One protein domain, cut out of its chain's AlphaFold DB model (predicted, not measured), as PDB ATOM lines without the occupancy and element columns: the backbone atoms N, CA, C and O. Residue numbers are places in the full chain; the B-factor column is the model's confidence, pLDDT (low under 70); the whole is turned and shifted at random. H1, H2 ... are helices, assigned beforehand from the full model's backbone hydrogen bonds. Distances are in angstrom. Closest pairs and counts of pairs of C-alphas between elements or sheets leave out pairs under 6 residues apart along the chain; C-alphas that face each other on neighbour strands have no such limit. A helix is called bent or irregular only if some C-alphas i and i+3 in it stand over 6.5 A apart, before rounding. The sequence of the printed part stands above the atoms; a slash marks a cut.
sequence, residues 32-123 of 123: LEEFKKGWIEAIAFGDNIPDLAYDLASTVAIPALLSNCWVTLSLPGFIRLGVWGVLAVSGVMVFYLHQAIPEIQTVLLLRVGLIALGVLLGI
ATOM      1  N   LEU A  32      12.387 -10.354 -48.184       70.75
ATOM      2  CA  LEU A  32      11.777 -10.035 -46.899       70.75
ATOM      3  C   LEU A  32      10.810  -8.835 -46.949       70.75
ATOM      4  O   LEU A  32       9.769  -8.862 -46.301       70.75
ATOM      5  N   GLU A  33      11.129  -7.791 -47.713       72.31
ATOM      6  CA  GLU A  33      10.279  -6.611 -47.903       72.31
ATOM      7  C   GLU A  33       9.052  -6.931 -48.762       72.31
ATOM      8  O   GLU A  33       7.955  -6.487 -48.425       72.31
ATOM      9  N   GLU A  34       9.198  -7.755 -49.809       75.94
ATOM     10  CA  GLU A  34       8.051  -8.264 -50.585       75.94
ATOM     11  C   GLU A  34       7.115  -9.096 -49.699       75.94
ATOM     12  O   GLU A  34       5.900  -8.902 -49.723       75.94
ATOM     13  N   PHE A  35       7.681  -9.976 -48.865       73.56
ATOM     14  CA  PHE A  35       6.917 -10.772 -47.904       73.56
ATOM     15  C   PHE A  35       6.184  -9.883 -46.891       73.56
ATOM     16  O   PHE A  35       4.979 -10.031 -46.702       73.56
ATOM     17  N   LYS A  36       6.880  -8.915 -46.282       71.94
ATOM     18  CA  LYS A  36       6.287  -7.964 -45.331       71.94
ATOM     19  C   LYS A  36       5.154  -7.164 -45.978       71.94
ATOM     20  O   LYS A  36       4.090  -7.031 -45.378       71.94
ATOM     21  N   LYS A  37       5.355  -6.677 -47.205       76.75
ATOM     22  CA  LYS A  37       4.340  -5.927 -47.953       76.75
ATOM     23  C   LYS A  37       3.104  -6.780 -48.252       76.75
ATOM     24  O   LYS A  37       1.997  -6.309 -48.020       76.75
ATOM     25  N   GLY A  38       3.289  -8.031 -48.677       73.94
ATOM     26  CA  GLY A  38       2.179  -8.953 -48.937       73.94
ATOM     27  C   GLY A  38       1.336  -9.248 -47.692       73.94
ATOM     28  O   GLY A  38       0.114  -9.277 -47.774       73.94
ATOM     29  N   TRP A  39       1.963  -9.398 -46.520       72.50
ATOM     30  CA  TRP A  39       1.227  -9.570 -45.261       72.50
ATOM     31  C   TRP A  39       0.488  -8.314 -44.813       72.50
ATOM     32  O   TRP A  39      -0.625  -8.417 -44.305       72.50
ATOM     33  N   ILE A  40       1.084  -7.136 -45.006       71.31
ATOM     34  CA  ILE A  40       0.419  -5.863 -44.706       71.31
ATOM     35  C   ILE A  40      -0.832  -5.707 -45.576       71.31
ATOM     36  O   ILE A  40      -1.892  -5.393 -45.049       71.31
ATOM     37  N   GLU A  41      -0.728  -5.980 -46.876       75.44
ATOM     38  CA  GLU A  41      -1.856  -5.908 -47.811       75.44
ATOM     39  C   GLU A  41      -2.934  -6.959 -47.504       75.44
ATOM     40  O   GLU A  41      -4.119  -6.646 -47.533       75.44
ATOM     41  N   ALA A  42      -2.541  -8.176 -47.118       69.00
ATOM     42  CA  ALA A  42      -3.482  -9.235 -46.751       69.00
ATOM     43  C   ALA A  42      -4.245  -8.967 -45.441       69.00
ATOM     44  O   ALA A  42      -5.329  -9.509 -45.238       69.00
ATOM     45  N   ILE A  43      -3.663  -8.186 -44.525       66.69
ATOM     46  CA  ILE A  43      -4.262  -7.862 -43.219       66.69
ATOM     47  C   ILE A  43      -5.017  -6.529 -43.264       66.69
ATOM     48  O   ILE A  43      -5.917  -6.306 -42.445       66.69
ATOM     49  N   ALA A  44      -4.657  -5.648 -44.200       69.44
ATOM     50  CA  ALA A  44      -5.322  -4.374 -44.404       69.44
ATOM     51  C   ALA A  44      -6.813  -4.574 -44.698       69.44
ATOM     52  O   ALA A  44      -7.240  -5.566 -45.287       69.44
ATOM     53  N   PHE A  45      -7.618  -3.622 -44.247       66.38
ATOM     54  CA  PHE A  45      -9.030  -3.598 -44.588       66.38
ATOM     55  C   PHE A  45      -9.215  -3.126 -46.027       66.38
ATOM     56  O   PHE A  45      -8.439  -2.302 -46.507       66.38
ATOM     57  N   GLY A  46     -10.261  -3.620 -46.692       65.69
ATOM     58  CA  GLY A  46     -10.651  -3.108 -48.001       65.69
ATOM     59  C   GLY A  46     -10.937  -1.606 -47.947       65.69
ATOM     60  O   GLY A  46     -11.547  -1.115 -46.996       65.69
ATOM     61  N   ASP A  47     -10.527  -0.885 -48.989       72.25
ATOM     62  CA  ASP A  47     -10.652   0.579 -49.062       72.25
ATOM     63  C   ASP A  47     -12.115   1.063 -49.160       72.25
ATOM     64  O   ASP A  47     -12.411   2.245 -48.968       72.25
ATOM     65  N   ASN A  48     -13.057   0.152 -49.429       78.50
ATOM     66  CA  ASN A  48     -14.480   0.447 -49.541       78.50
ATOM     67  C   ASN A  48     -15.221   0.168 -48.223       78.50
ATOM     68  O   ASN A  48     -15.134  -0.920 -47.660       78.50
ATOM     69  N   ILE A  49     -16.065   1.111 -47.789       73.38
ATOM     70  CA  ILE A  49     -16.942   0.975 -46.607       73.38
ATOM     71  C   ILE A  49     -17.781  -0.327 -46.594       73.38
ATOM     72  O   ILE A  49     -17.833  -0.967 -45.541       73.38
ATOM     73  N   PRO A  50     -18.449  -0.754 -47.689       79.25
ATOM     74  CA  PRO A  50     -19.204  -2.010 -47.684       79.25
ATOM     75  C   PRO A  50     -18.314  -3.249 -47.538       79.25
ATOM     76  O   PRO A  50     -18.691  -4.174 -46.821       79.25
ATOM     77  N   ASP A  51     -17.131  -3.247 -48.155       79.12
ATOM     78  CA  ASP A  51     -16.180  -4.355 -48.046       79.12
ATOM     79  C   ASP A  51     -15.636  -4.442 -46.619       79.12
ATOM     80  O   ASP A  51     -15.633  -5.519 -46.033       79.12
ATOM     81  N   LEU A  52     -15.301  -3.303 -46.003       78.12
ATOM     82  CA  LEU A  52     -14.915  -3.224 -44.593       78.12
ATOM     83  C   LEU A  52     -16.017  -3.762 -43.663       78.12
ATOM     84  O   LEU A  52     -15.732  -4.524 -42.739       78.12
ATOM     85  N   ALA A  53     -17.276  -3.381 -43.889       81.69
ATOM     86  CA  ALA A  53     -18.398  -3.850 -43.077       81.69
ATOM     87  C   ALA A  53     -18.614  -5.365 -43.220       81.69
ATOM     88  O   ALA A  53     -18.836  -6.050 -42.217       81.69
ATOM     89  N   TYR A  54     -18.514  -5.893 -44.442       85.06
ATOM     90  CA  TYR A  54     -18.567  -7.331 -44.698       85.06
ATOM     91  C   TYR A  54     -17.413  -8.066 -44.014       85.06
ATOM     92  O   TYR A  54     -17.611  -9.109 -43.392       85.06
ATOM     93  N   ASP A  55     -16.213  -7.510 -44.087       84.31
ATOM     94  CA  ASP A  55     -15.005  -8.108 -43.542       84.31
ATOM     95  C   ASP A  55     -15.045  -8.154 -42.002       84.31
ATOM     96  O   ASP A  55     -14.797  -9.192 -41.389       84.31
ATOM     97  N   LEU A  56     -15.503  -7.079 -41.352       82.81
ATOM     98  CA  LEU A  56     -15.754  -7.056 -39.906       82.81
ATOM     99  C   LEU A  56     -16.860  -8.040 -39.496       82.81
ATOM    100  O   LEU A  56     -16.685  -8.802 -38.543       82.81
ATOM    101  N   ALA A  57     -17.985  -8.050 -40.217       85.31
ATOM    102  CA  ALA A  57     -19.111  -8.927 -39.910       85.31
ATOM    103  C   ALA A  57     -18.750 -10.406 -40.093       85.31
ATOM    104  O   ALA A  57     -19.069 -11.228 -39.236       85.31
ATOM    105  N   SER A  58     -18.046 -10.752 -41.171       85.81
ATOM    106  CA  SER A  58     -17.593 -12.119 -41.447       85.81
ATOM    107  C   SER A  58     -16.521 -12.585 -40.459       85.81
ATOM    108  O   SER A  58     -16.585 -13.730 -40.007       85.81
ATOM    109  N   THR A  59     -15.620 -11.691 -40.027       86.44
ATOM    110  CA  THR A  59     -14.621 -11.973 -38.979       86.44
ATOM    111  C   THR A  59     -15.276 -12.383 -37.651       86.44
ATOM    112  O   THR A  59     -14.678 -13.142 -36.892       86.44
ATOM    113  N   VAL A  60     -16.508 -11.940 -37.372       87.44
ATOM    114  CA  VAL A  60     -17.274 -12.330 -36.170       87.44
ATOM    115  C   VAL A  60     -18.207 -13.515 -36.442       87.44
ATOM    116  O   VAL A  60     -18.244 -14.475 -35.671       87.44
ATOM    117  N   ALA A  61     -18.961 -13.473 -37.541       86.81
ATOM    118  CA  ALA A  61     -20.002 -14.450 -37.843       86.81
ATOM    119  C   ALA A  61     -19.438 -15.839 -38.161       86.81
ATOM    120  O   ALA A  61     -20.006 -16.840 -37.723       86.81
ATOM    121  N   ILE A  62     -18.316 -15.922 -38.890       88.06
ATOM    122  CA  ILE A  62     -17.713 -17.212 -39.253       88.06
ATOM    123  C   ILE A  62     -17.240 -17.960 -37.994       88.06
ATOM    124  O   ILE A  62     -17.654 -19.110 -37.816       88.06
ATOM    125  N   PRO A  63     -16.457 -17.355 -37.074       85.94
ATOM    126  CA  PRO A  63     -16.098 -18.018 -35.823       85.94
ATOM    127  C   PRO A  63     -17.301 -18.375 -34.948       85.94
ATOM    128  O   PRO A  63     -17.292 -19.447 -34.348       85.94
ATOM    129  N   ALA A  64     -18.347 -17.542 -34.906       85.25
ATOM    130  CA  ALA A  64     -19.564 -17.845 -34.150       85.25
ATOM    131  C   ALA A  64     -20.288 -19.089 -34.681       85.25
ATOM    132  O   ALA A  64     -20.650 -19.976 -33.908       85.25
ATOM    133  N   LEU A  65     -20.446 -19.199 -36.003       86.19
ATOM    134  CA  LEU A  65     -21.047 -20.375 -36.636       86.19
ATOM    135  C   LEU A  65     -20.203 -21.633 -36.413       86.19
ATOM    136  O   LEU A  65     -20.751 -22.680 -36.075       86.19
ATOM    137  N   LEU A  66     -18.878 -21.533 -36.556       85.06
ATOM    138  CA  LEU A  66     -17.969 -22.657 -36.313       85.06
ATOM    139  C   LEU A  66     -18.002 -23.114 -34.851       85.06
ATOM    140  O   LEU A  66     -18.063 -24.316 -34.592       85.06
ATOM    141  N   SER A  67     -17.993 -22.169 -33.912       84.25
ATOM    142  CA  SER A  67     -18.086 -22.443 -32.477       84.25
ATOM    143  C   SER A  67     -19.415 -23.124 -32.128       84.25
ATOM    144  O   SER A  67     -19.426 -24.179 -31.492       84.25
ATOM    145  N   ASN A  68     -20.527 -22.629 -32.676       83.75
ATOM    146  CA  ASN A  68     -21.840 -23.240 -32.480       83.75
ATOM    147  C   ASN A  68     -21.913 -24.653 -33.080       83.75
ATOM    148  O   ASN A  68     -22.376 -25.591 -32.431       83.75
ATOM    149  N   CYS A  69     -21.394 -24.858 -34.296       84.38
ATOM    150  CA  CYS A  69     -21.286 -26.192 -34.892       84.38
ATOM    151  C   CYS A  69     -20.426 -27.135 -34.041       84.38
ATOM    152  O   CYS A  69     -20.738 -28.318 -33.930       84.38
ATOM    153  N   TRP A  70     -19.358 -26.629 -33.430       81.31
ATOM    154  CA  TRP A  70     -18.481 -27.417 -32.574       81.31
ATOM    155  C   TRP A  70     -19.158 -27.875 -31.276       81.31
ATOM    156  O   TRP A  70     -18.955 -29.016 -30.847       81.31
ATOM    157  N   VAL A  71     -19.959 -27.000 -30.661       80.94
ATOM    158  CA  VAL A  71     -20.725 -27.297 -29.440       80.94
ATOM    159  C   VAL A  71     -21.898 -28.234 -29.737       80.94
ATOM    160  O   VAL A  71     -22.144 -29.170 -28.975       80.94
ATOM    161  N   THR A  72     -22.598 -28.019 -30.851       82.19
ATOM    162  CA  THR A  72     -23.823 -28.763 -31.192       82.19
ATOM    163  C   THR A  72     -23.562 -30.124 -31.832       82.19
ATOM    164  O   THR A  72     -24.314 -31.064 -31.567       82.19
ATOM    165  N   LEU A  73     -22.507 -30.287 -32.644       81.25
ATOM    166  CA  LEU A  73     -22.167 -31.594 -33.210       81.25
ATOM    167  C   LEU A  73     -21.321 -32.435 -32.245       81.25
ATOM    168  O   LEU A  73     -20.224 -32.065 -31.811       81.25
ATOM    169  N   SER A  74     -21.765 -33.672 -32.034       75.56
ATOM    170  CA  SER A  74     -20.971 -34.752 -31.447       75.56
ATOM    171  C   SER A  74     -19.929 -35.275 -32.448       75.56
ATOM    172  O   SER A  74     -19.996 -36.399 -32.943       75.56
ATOM    173  N   LEU A  75     -18.940 -34.438 -32.772       76.69
ATOM    174  CA  LEU A  75     -17.830 -34.832 -33.637       76.69
ATOM    175  C   LEU A  75     -16.956 -35.909 -32.959       76.69
ATOM    176  O   LEU A  75     -16.638 -35.780 -31.771       76.69
ATOM    177  N   PRO A  76     -16.500 -36.931 -33.707       83.56
ATOM    178  CA  PRO A  76     -15.512 -37.894 -33.236       83.56
ATOM    179  C   PRO A  76     -14.250 -37.226 -32.671       83.56
ATOM    180  O   PRO A  76     -13.749 -36.241 -33.217       83.56
ATOM    181  N   GLY A  77     -13.684 -37.802 -31.606       79.81
ATOM    182  CA  GLY A  77     -12.550 -37.214 -30.879       79.81
ATOM    183  C   GLY A  77     -11.306 -36.933 -31.735       79.81
ATOM    184  O   GLY A  77     -10.623 -35.942 -31.501       79.81
ATOM    185  N   PHE A  78     -11.039 -37.733 -32.773       83.25
ATOM    186  CA  PHE A  78      -9.906 -37.504 -33.679       83.25
ATOM    187  C   PHE A  78     -10.077 -36.238 -34.537       83.25
ATOM    188  O   PHE A  78      -9.107 -35.517 -34.758       83.25
ATOM    189  N   ILE A  79     -11.308 -35.925 -34.967       82.12
ATOM    190  CA  ILE A  79     -11.611 -34.685 -35.701       82.12
ATOM    191  C   ILE A  79     -11.393 -33.499 -34.773       82.12
ATOM    192  O   ILE A  79     -10.791 -32.501 -35.166       82.12
ATOM    193  N   ARG A  80     -11.813 -33.639 -33.508       78.94
ATOM    194  CA  ARG A  80     -11.596 -32.595 -32.511       78.94
ATOM    195  C   ARG A  80     -10.107 -32.315 -32.298       78.94
ATOM    196  O   ARG A  80      -9.703 -31.157 -32.310       78.94
ATOM    197  N   LEU A  81      -9.284 -33.354 -32.172       82.50
ATOM    198  CA  LEU A  81      -7.827 -33.207 -32.056       82.50
ATOM    199  C   LEU A  81      -7.206 -32.519 -33.280       82.50
ATOM    200  O   LEU A  81      -6.333 -31.671 -33.114       82.50
ATOM    201  N   GLY A  82      -7.680 -32.831 -34.489       84.75
ATOM    202  CA  GLY A  82      -7.240 -32.157 -35.713       84.75
ATOM    203  C   GLY A  82      -7.522 -30.653 -35.688       84.75
ATOM    204  O   GLY A  82      -6.626 -29.857 -35.964       84.75
ATOM    205  N   VAL A  83      -8.730 -30.253 -35.280       83.69
ATOM    206  CA  VAL A  83      -9.104 -28.833 -35.145       83.69
ATOM    207  C   VAL A  83      -8.252 -28.125 -34.089       83.69
ATOM    208  O   VAL A  83      -7.749 -27.034 -34.355       83.69
ATOM    209  N   TRP A  84      -8.011 -28.755 -32.935       82.56
ATOM    210  CA  TRP A  84      -7.091 -28.225 -31.919       82.56
ATOM    211  C   TRP A  84      -5.665 -28.055 -32.452       82.56
ATOM    212  O   TRP A  84      -5.021 -27.047 -32.163       82.56
ATOM    213  N   GLY A  85      -5.181 -29.002 -33.260       85.62
ATOM    214  CA  GLY A  85      -3.875 -28.910 -33.913       85.62
ATOM    215  C   GLY A  85      -3.784 -27.718 -34.867       85.62
ATOM    216  O   GLY A  85      -2.829 -26.947 -34.798       85.62
ATOM    217  N   VAL A  86      -4.802 -27.516 -35.709       86.75
ATOM    218  CA  VAL A  86      -4.864 -26.361 -36.622       86.75
ATOM    219  C   VAL A  86      -4.927 -25.044 -35.845       86.75
ATOM    220  O   VAL A  86      -4.213 -24.107 -36.199       86.75
ATOM    221  N   LEU A  87      -5.709 -24.982 -34.762       85.56
ATOM    222  CA  LEU A  87      -5.777 -23.816 -33.871       85.56
ATOM    223  C   LEU A  87      -4.432 -23.505 -33.201       85.56
ATOM    224  O   LEU A  87      -4.057 -22.341 -33.076       85.56
ATOM    225  N   ALA A  88      -3.689 -24.528 -32.783       84.88
ATOM    226  CA  ALA A  88      -2.368 -24.339 -32.194       84.88
ATOM    227  C   ALA A  88      -1.371 -23.783 -33.224       84.88
ATOM    228  O   ALA A  88      -0.658 -22.821 -32.936       84.88
ATOM    229  N   VAL A  89      -1.348 -24.343 -34.440       89.25
ATOM    230  CA  VAL A  89      -0.466 -23.875 -35.523       89.25
ATOM    231  C   VAL A  89      -0.815 -22.445 -35.938       89.25
ATOM    232  O   VAL A  89       0.086 -21.616 -36.081       89.25
ATOM    233  N   SER A  90      -2.103 -22.125 -36.081       84.31
ATOM    234  CA  SER A  90      -2.532 -20.768 -36.423       84.31
ATOM    235  C   SER A  90      -2.197 -19.771 -35.312       84.31
ATOM    236  O   SER A  90      -1.691 -18.691 -35.611       84.31
ATOM    237  N   GLY A  91      -2.366 -20.143 -34.040       84.31
ATOM    238  CA  GLY A  91      -1.971 -19.317 -32.896       84.31
ATOM    239  C   GLY A  91      -0.470 -19.010 -32.869       84.31
ATOM    240  O   GLY A  91      -0.080 -17.853 -32.703       84.31
ATOM    241  N   VAL A  92       0.379 -20.017 -33.106       87.00
ATOM    242  CA  VAL A  92       1.838 -19.824 -33.215       87.00
ATOM    243  C   VAL A  92       2.179 -18.899 -34.381       87.00
ATOM    244  O   VAL A  92       3.021 -18.013 -34.237       87.00
ATOM    245  N   MET A  93       1.507 -19.059 -35.520       84.19
ATOM    246  CA  MET A  93       1.740 -18.226 -36.697       84.19
ATOM    247  C   MET A  93       1.335 -16.766 -36.462       84.19
ATOM    248  O   MET A  93       2.099 -15.864 -36.802       84.19
ATOM    249  N   VAL A  94       0.192 -16.522 -35.817       83.56
ATOM    250  CA  VAL A  94      -0.253 -15.178 -35.409       83.56
ATOM    251  C   VAL A  94       0.744 -14.545 -34.441       83.56
ATOM    252  O   VAL A  94       1.104 -13.380 -34.600       83.56
ATOM    253  N   PHE A  95       1.237 -15.311 -33.467       84.25
ATOM    254  CA  PHE A  95       2.230 -14.819 -32.515       84.25
ATOM    255  C   PHE A  95       3.561 -14.478 -33.196       84.25
ATOM    256  O   PHE A  95       4.156 -13.438 -32.914       84.25
ATOM    257  N   TYR A  96       3.998 -15.307 -34.144       84.06
ATOM    258  CA  TYR A  96       5.179 -15.033 -34.954       84.06
ATOM    259  C   TYR A  96       5.009 -13.761 -35.799       84.06
ATOM    260  O   TYR A  96       5.886 -12.901 -35.796       84.06
ATOM    261  N   LEU A  97       3.859 -13.594 -36.461       79.31
ATOM    262  CA  LEU A  97       3.518 -12.389 -37.230       79.31
ATOM    263  C   LEU A  97       3.516 -11.128 -36.358       79.31
ATOM    264  O   LEU A  97       4.079 -10.111 -36.760       79.31
ATOM    265  N   HIS A  98       2.962 -11.215 -35.145       78.62
ATOM    266  CA  HIS A  98       2.968 -10.121 -34.174       78.62
ATOM    267  C   HIS A  98       4.392  -9.684 -33.784       78.62
ATOM    268  O   HIS A  98       4.638  -8.494 -33.578       78.62
ATOM    269  N   GLN A  99       5.332 -10.628 -33.668       78.94
ATOM    270  CA  GLN A  99       6.734 -10.323 -33.361       78.94
ATOM    271  C   GLN A  99       7.520  -9.824 -34.578       78.94
ATOM    272  O   GLN A  99       8.389  -8.966 -34.433       78.94
ATOM    273  N   ALA A 100       7.236 -10.359 -35.767       76.19
ATOM    274  CA  ALA A 100       8.004 -10.082 -36.979       76.19
ATOM    275  C   ALA A 100       7.642  -8.744 -37.647       76.19
ATOM    276  O   ALA A 100       8.496  -8.135 -38.292       76.19
ATOM    277  N   ILE A 101       6.387  -8.293 -37.529       74.50
ATOM    278  CA  ILE A 101       5.874  -7.113 -38.237       74.50
ATOM    279  C   ILE A 101       5.133  -6.213 -37.230       74.50
ATOM    280  O   ILE A 101       3.935  -6.387 -37.006       74.50
ATOM    281  N   PRO A 102       5.816  -5.243 -36.592       71.69
ATOM    282  CA  PRO A 102       5.181  -4.357 -35.617       71.69
ATOM    283  C   PRO A 102       4.086  -3.467 -36.230       71.69
ATOM    284  O   PRO A 102       3.153  -3.069 -35.537       71.69
ATOM    285  N   GLU A 103       4.146  -3.193 -37.534       71.38
ATOM    286  CA  GLU A 103       3.206  -2.303 -38.228       71.38
ATOM    287  C   GLU A 103       1.775  -2.856 -38.319       71.38
ATOM    288  O   GLU A 103       0.832  -2.082 -38.464       71.38
ATOM    289  N   ILE A 104       1.593  -4.175 -38.202       72.69
ATOM    290  CA  ILE A 104       0.270  -4.822 -38.264       72.69
ATOM    291  C   ILE A 104      -0.312  -5.128 -36.881       72.69
ATOM    292  O   ILE A 104      -1.416  -5.661 -36.806       72.69
ATOM    293  N   GLN A 105       0.390  -4.816 -35.784       75.44
ATOM    294  CA  GLN A 105       0.003  -5.264 -34.437       75.44
ATOM    295  C   GLN A 105      -1.401  -4.812 -34.035       75.44
ATOM    296  O   GLN A 105      -2.183  -5.615 -33.539       75.44
ATOM    297  N   THR A 106      -1.757  -3.553 -34.284       75.81
ATOM    298  CA  THR A 106      -3.080  -3.009 -33.944       75.81
ATOM    299  C   THR A 106      -4.202  -3.669 -34.740       75.81
ATOM    300  O   THR A 106      -5.217  -4.054 -34.160       75.81
ATOM    301  N   VAL A 107      -4.016  -3.849 -36.049       78.06
ATOM    302  CA  VAL A 107      -5.015  -4.489 -36.921       78.06
ATOM    303  C   VAL A 107      -5.140  -5.977 -36.598       78.06
ATOM    304  O   VAL A 107      -6.249  -6.498 -36.493       78.06
ATOM    305  N   LEU A 108      -4.015  -6.654 -36.359       79.88
ATOM    306  CA  LEU A 108      -3.969  -8.059 -35.964       79.88
ATOM    307  C   LEU A 108      -4.667  -8.281 -34.616       79.88
ATOM    308  O   LEU A 108      -5.485  -9.189 -34.500       79.88
ATOM    309  N   LEU A 109      -4.406  -7.432 -33.617       82.12
ATOM    310  CA  LEU A 109      -5.076  -7.493 -32.314       82.12
ATOM    311  C   LEU A 109      -6.585  -7.270 -32.442       82.12
ATOM    312  O   LEU A 109      -7.357  -7.991 -31.813       82.12
ATOM    313  N   LEU A 110      -7.012  -6.324 -33.282       83.31
ATOM    314  CA  LEU A 110      -8.431  -6.093 -33.548       83.31
ATOM    315  C   LEU A 110      -9.088  -7.319 -34.203       83.31
ATOM    316  O   LEU A 110     -10.134  -7.764 -33.736       83.31
ATOM    317  N   ARG A 111      -8.458  -7.920 -35.222       81.88
ATOM    318  CA  ARG A 111      -8.943  -9.151 -35.877       81.88
ATOM    319  C   ARG A 111      -9.051 -10.314 -34.894       81.88
ATOM    320  O   ARG A 111     -10.088 -10.965 -34.836       81.88
ATOM    321  N   VAL A 112      -8.013 -10.547 -34.090       84.25
ATOM    322  CA  VAL A 112      -8.008 -11.602 -33.062       84.25
ATOM    323  C   VAL A 112      -9.094 -11.348 -32.014       84.25
ATOM    324  O   VAL A 112      -9.791 -12.282 -31.621       84.25
ATOM    325  N   GLY A 113      -9.294 -10.093 -31.608       84.56
ATOM    326  CA  GLY A 113     -10.368  -9.701 -30.695       84.56
ATOM    327  C   GLY A 113     -11.765  -9.966 -31.264       84.56
ATOM    328  O   GLY A 113     -12.611 -10.525 -30.570       84.56
ATOM    329  N   LEU A 114     -12.003  -9.632 -32.537       85.06
ATOM    330  CA  LEU A 114     -13.272  -9.911 -33.222       85.06
ATOM    331  C   LEU A 114     -13.527 -11.415 -33.374       85.06
ATOM    332  O   LEU A 114     -14.651 -11.867 -33.169       85.06
ATOM    333  N   ILE A 115     -12.484 -12.195 -33.664       86.75
ATOM    334  CA  ILE A 115     -12.574 -13.657 -33.706       86.75
ATOM    335  C   ILE A 115     -12.950 -14.204 -32.327       86.75
ATOM    336  O   ILE A 115     -13.860 -15.025 -32.229       86.75
ATOM    337  N   ALA A 116     -12.298 -13.733 -31.260       86.00
ATOM    338  CA  ALA A 116     -12.613 -14.144 -29.893       86.00
ATOM    339  C   ALA A 116     -14.060 -13.799 -29.513       86.00
ATOM    340  O   ALA A 116     -14.751 -14.630 -28.925       86.00
ATOM    341  N   LEU A 117     -14.540 -12.613 -29.903       88.31
ATOM    342  CA  LEU A 117     -15.940 -12.220 -29.735       88.31
ATOM    343  C   LEU A 117     -16.885 -13.171 -30.481       88.31
ATOM    344  O   LEU A 117     -17.873 -13.618 -29.905       88.31
ATOM    345  N   GLY A 118     -16.572 -13.516 -31.732       82.94
ATOM    346  CA  GLY A 118     -17.342 -14.486 -32.510       82.94
ATOM    347  C   GLY A 118     -17.401 -15.853 -31.830       82.94
ATOM    348  O   GLY A 118     -18.483 -16.400 -31.648       82.94
ATOM    349  N   VAL A 119     -16.258 -16.374 -31.374       84.62
ATOM    350  CA  VAL A 119     -16.199 -17.648 -30.640       84.62
ATOM    351  C   VAL A 119     -17.068 -17.601 -29.384       84.62
ATOM    352  O   VAL A 119     -17.853 -18.523 -29.183       84.62
ATOM    353  N   LEU A 120     -16.977 -16.532 -28.583       85.06
ATOM    354  CA  LEU A 120     -17.778 -16.351 -27.365       85.06
ATOM    355  C   LEU A 120     -19.283 -16.306 -27.640       85.06
ATOM    356  O   LEU A 120     -20.046 -16.841 -26.849       85.06
ATOM    357  N   LEU A 121     -19.710 -15.680 -28.738       84.31
ATOM    358  CA  LEU A 121     -21.124 -15.622 -29.124       84.31
ATOM    359  C   LEU A 121     -21.675 -16.971 -29.604       84.31
ATOM    360  O   LEU A 121     -22.886 -17.170 -29.591       84.31
ATOM    361  N   GLY A 122     -20.805 -17.854 -30.095       76.31
ATOM    362  CA  GLY A 122     -21.194 -19.161 -30.616       76.31
ATOM    363  C   GLY A 122     -21.152 -20.307 -29.604       76.31
ATOM    364  O   GLY A 122     -21.559 -21.407 -29.968       76.31
ATOM    365  N   ILE A 123     -20.642 -20.083 -28.385       80.25
ATOM    366  CA  ILE A 123     -20.683 -21.051 -27.268       80.25
ATOM    367  C   ILE A 123     -21.965 -20.835 -26.468       80.25
ATOM    368  O   ILE A 123     -22.606 -21.854 -26.129       80.25
TER     369      ILE A 123
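This is residues 32 to 123 of the 123 residues of an uncharacterized protein of Nostoc linckia NIES-25 (UniProt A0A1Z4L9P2). Four helices make an open, only just flat frame: H4 packs on H2, H3 spans the other side and meets H4 at a corner, and H1 packs on H4 near there. The printed part has 92 residues with four named helices, H1 to H4 along the chain, and no named strand; its class is all helix, and it is only just loose, close to compact, with a radius of gyration of the C-alphas of 15.1 A and spans of 44 by 30 by 17 A.

Start at H2, residues 49 to 72: it touches H4, residues 102 to 122, at a steep tilt of 46 degrees; the closest C-alphas, of Ala 64 and Gly 122, are 4.1 A apart. H4, irregular with C-alphas 103 and 106 at 7.6 A, has a kink of 26 degrees near residue 109. H3, residues 77 to 100, only just touches H4, with 3 pairs of C-alphas within 8 A, only at the corner; closest are the C-alphas of His 98 and Gln 105, 5.7 A. H1, residues 32 to 43, touches H4 with residues 40 to 43 alone; closest are the C-alphas of Ile 40 and Ile 104, 6.5 A. O i to N i+4 pairs are within hydrogen-bond range throughout H1 and H3, 19 of 20 in H2, 15 of 17 in H4.

Find C-alpha 49 at (-16.942, 0.975, -46.607), where H2 begins its 34.2 A. H3 runs 34.6 A; H4 runs 30.7 A to C-alpha 122 at (-21.194, -19.161, -30.616).

The printed part has no cut and tight links; pLDDT is under 70 at residues 42 to 46.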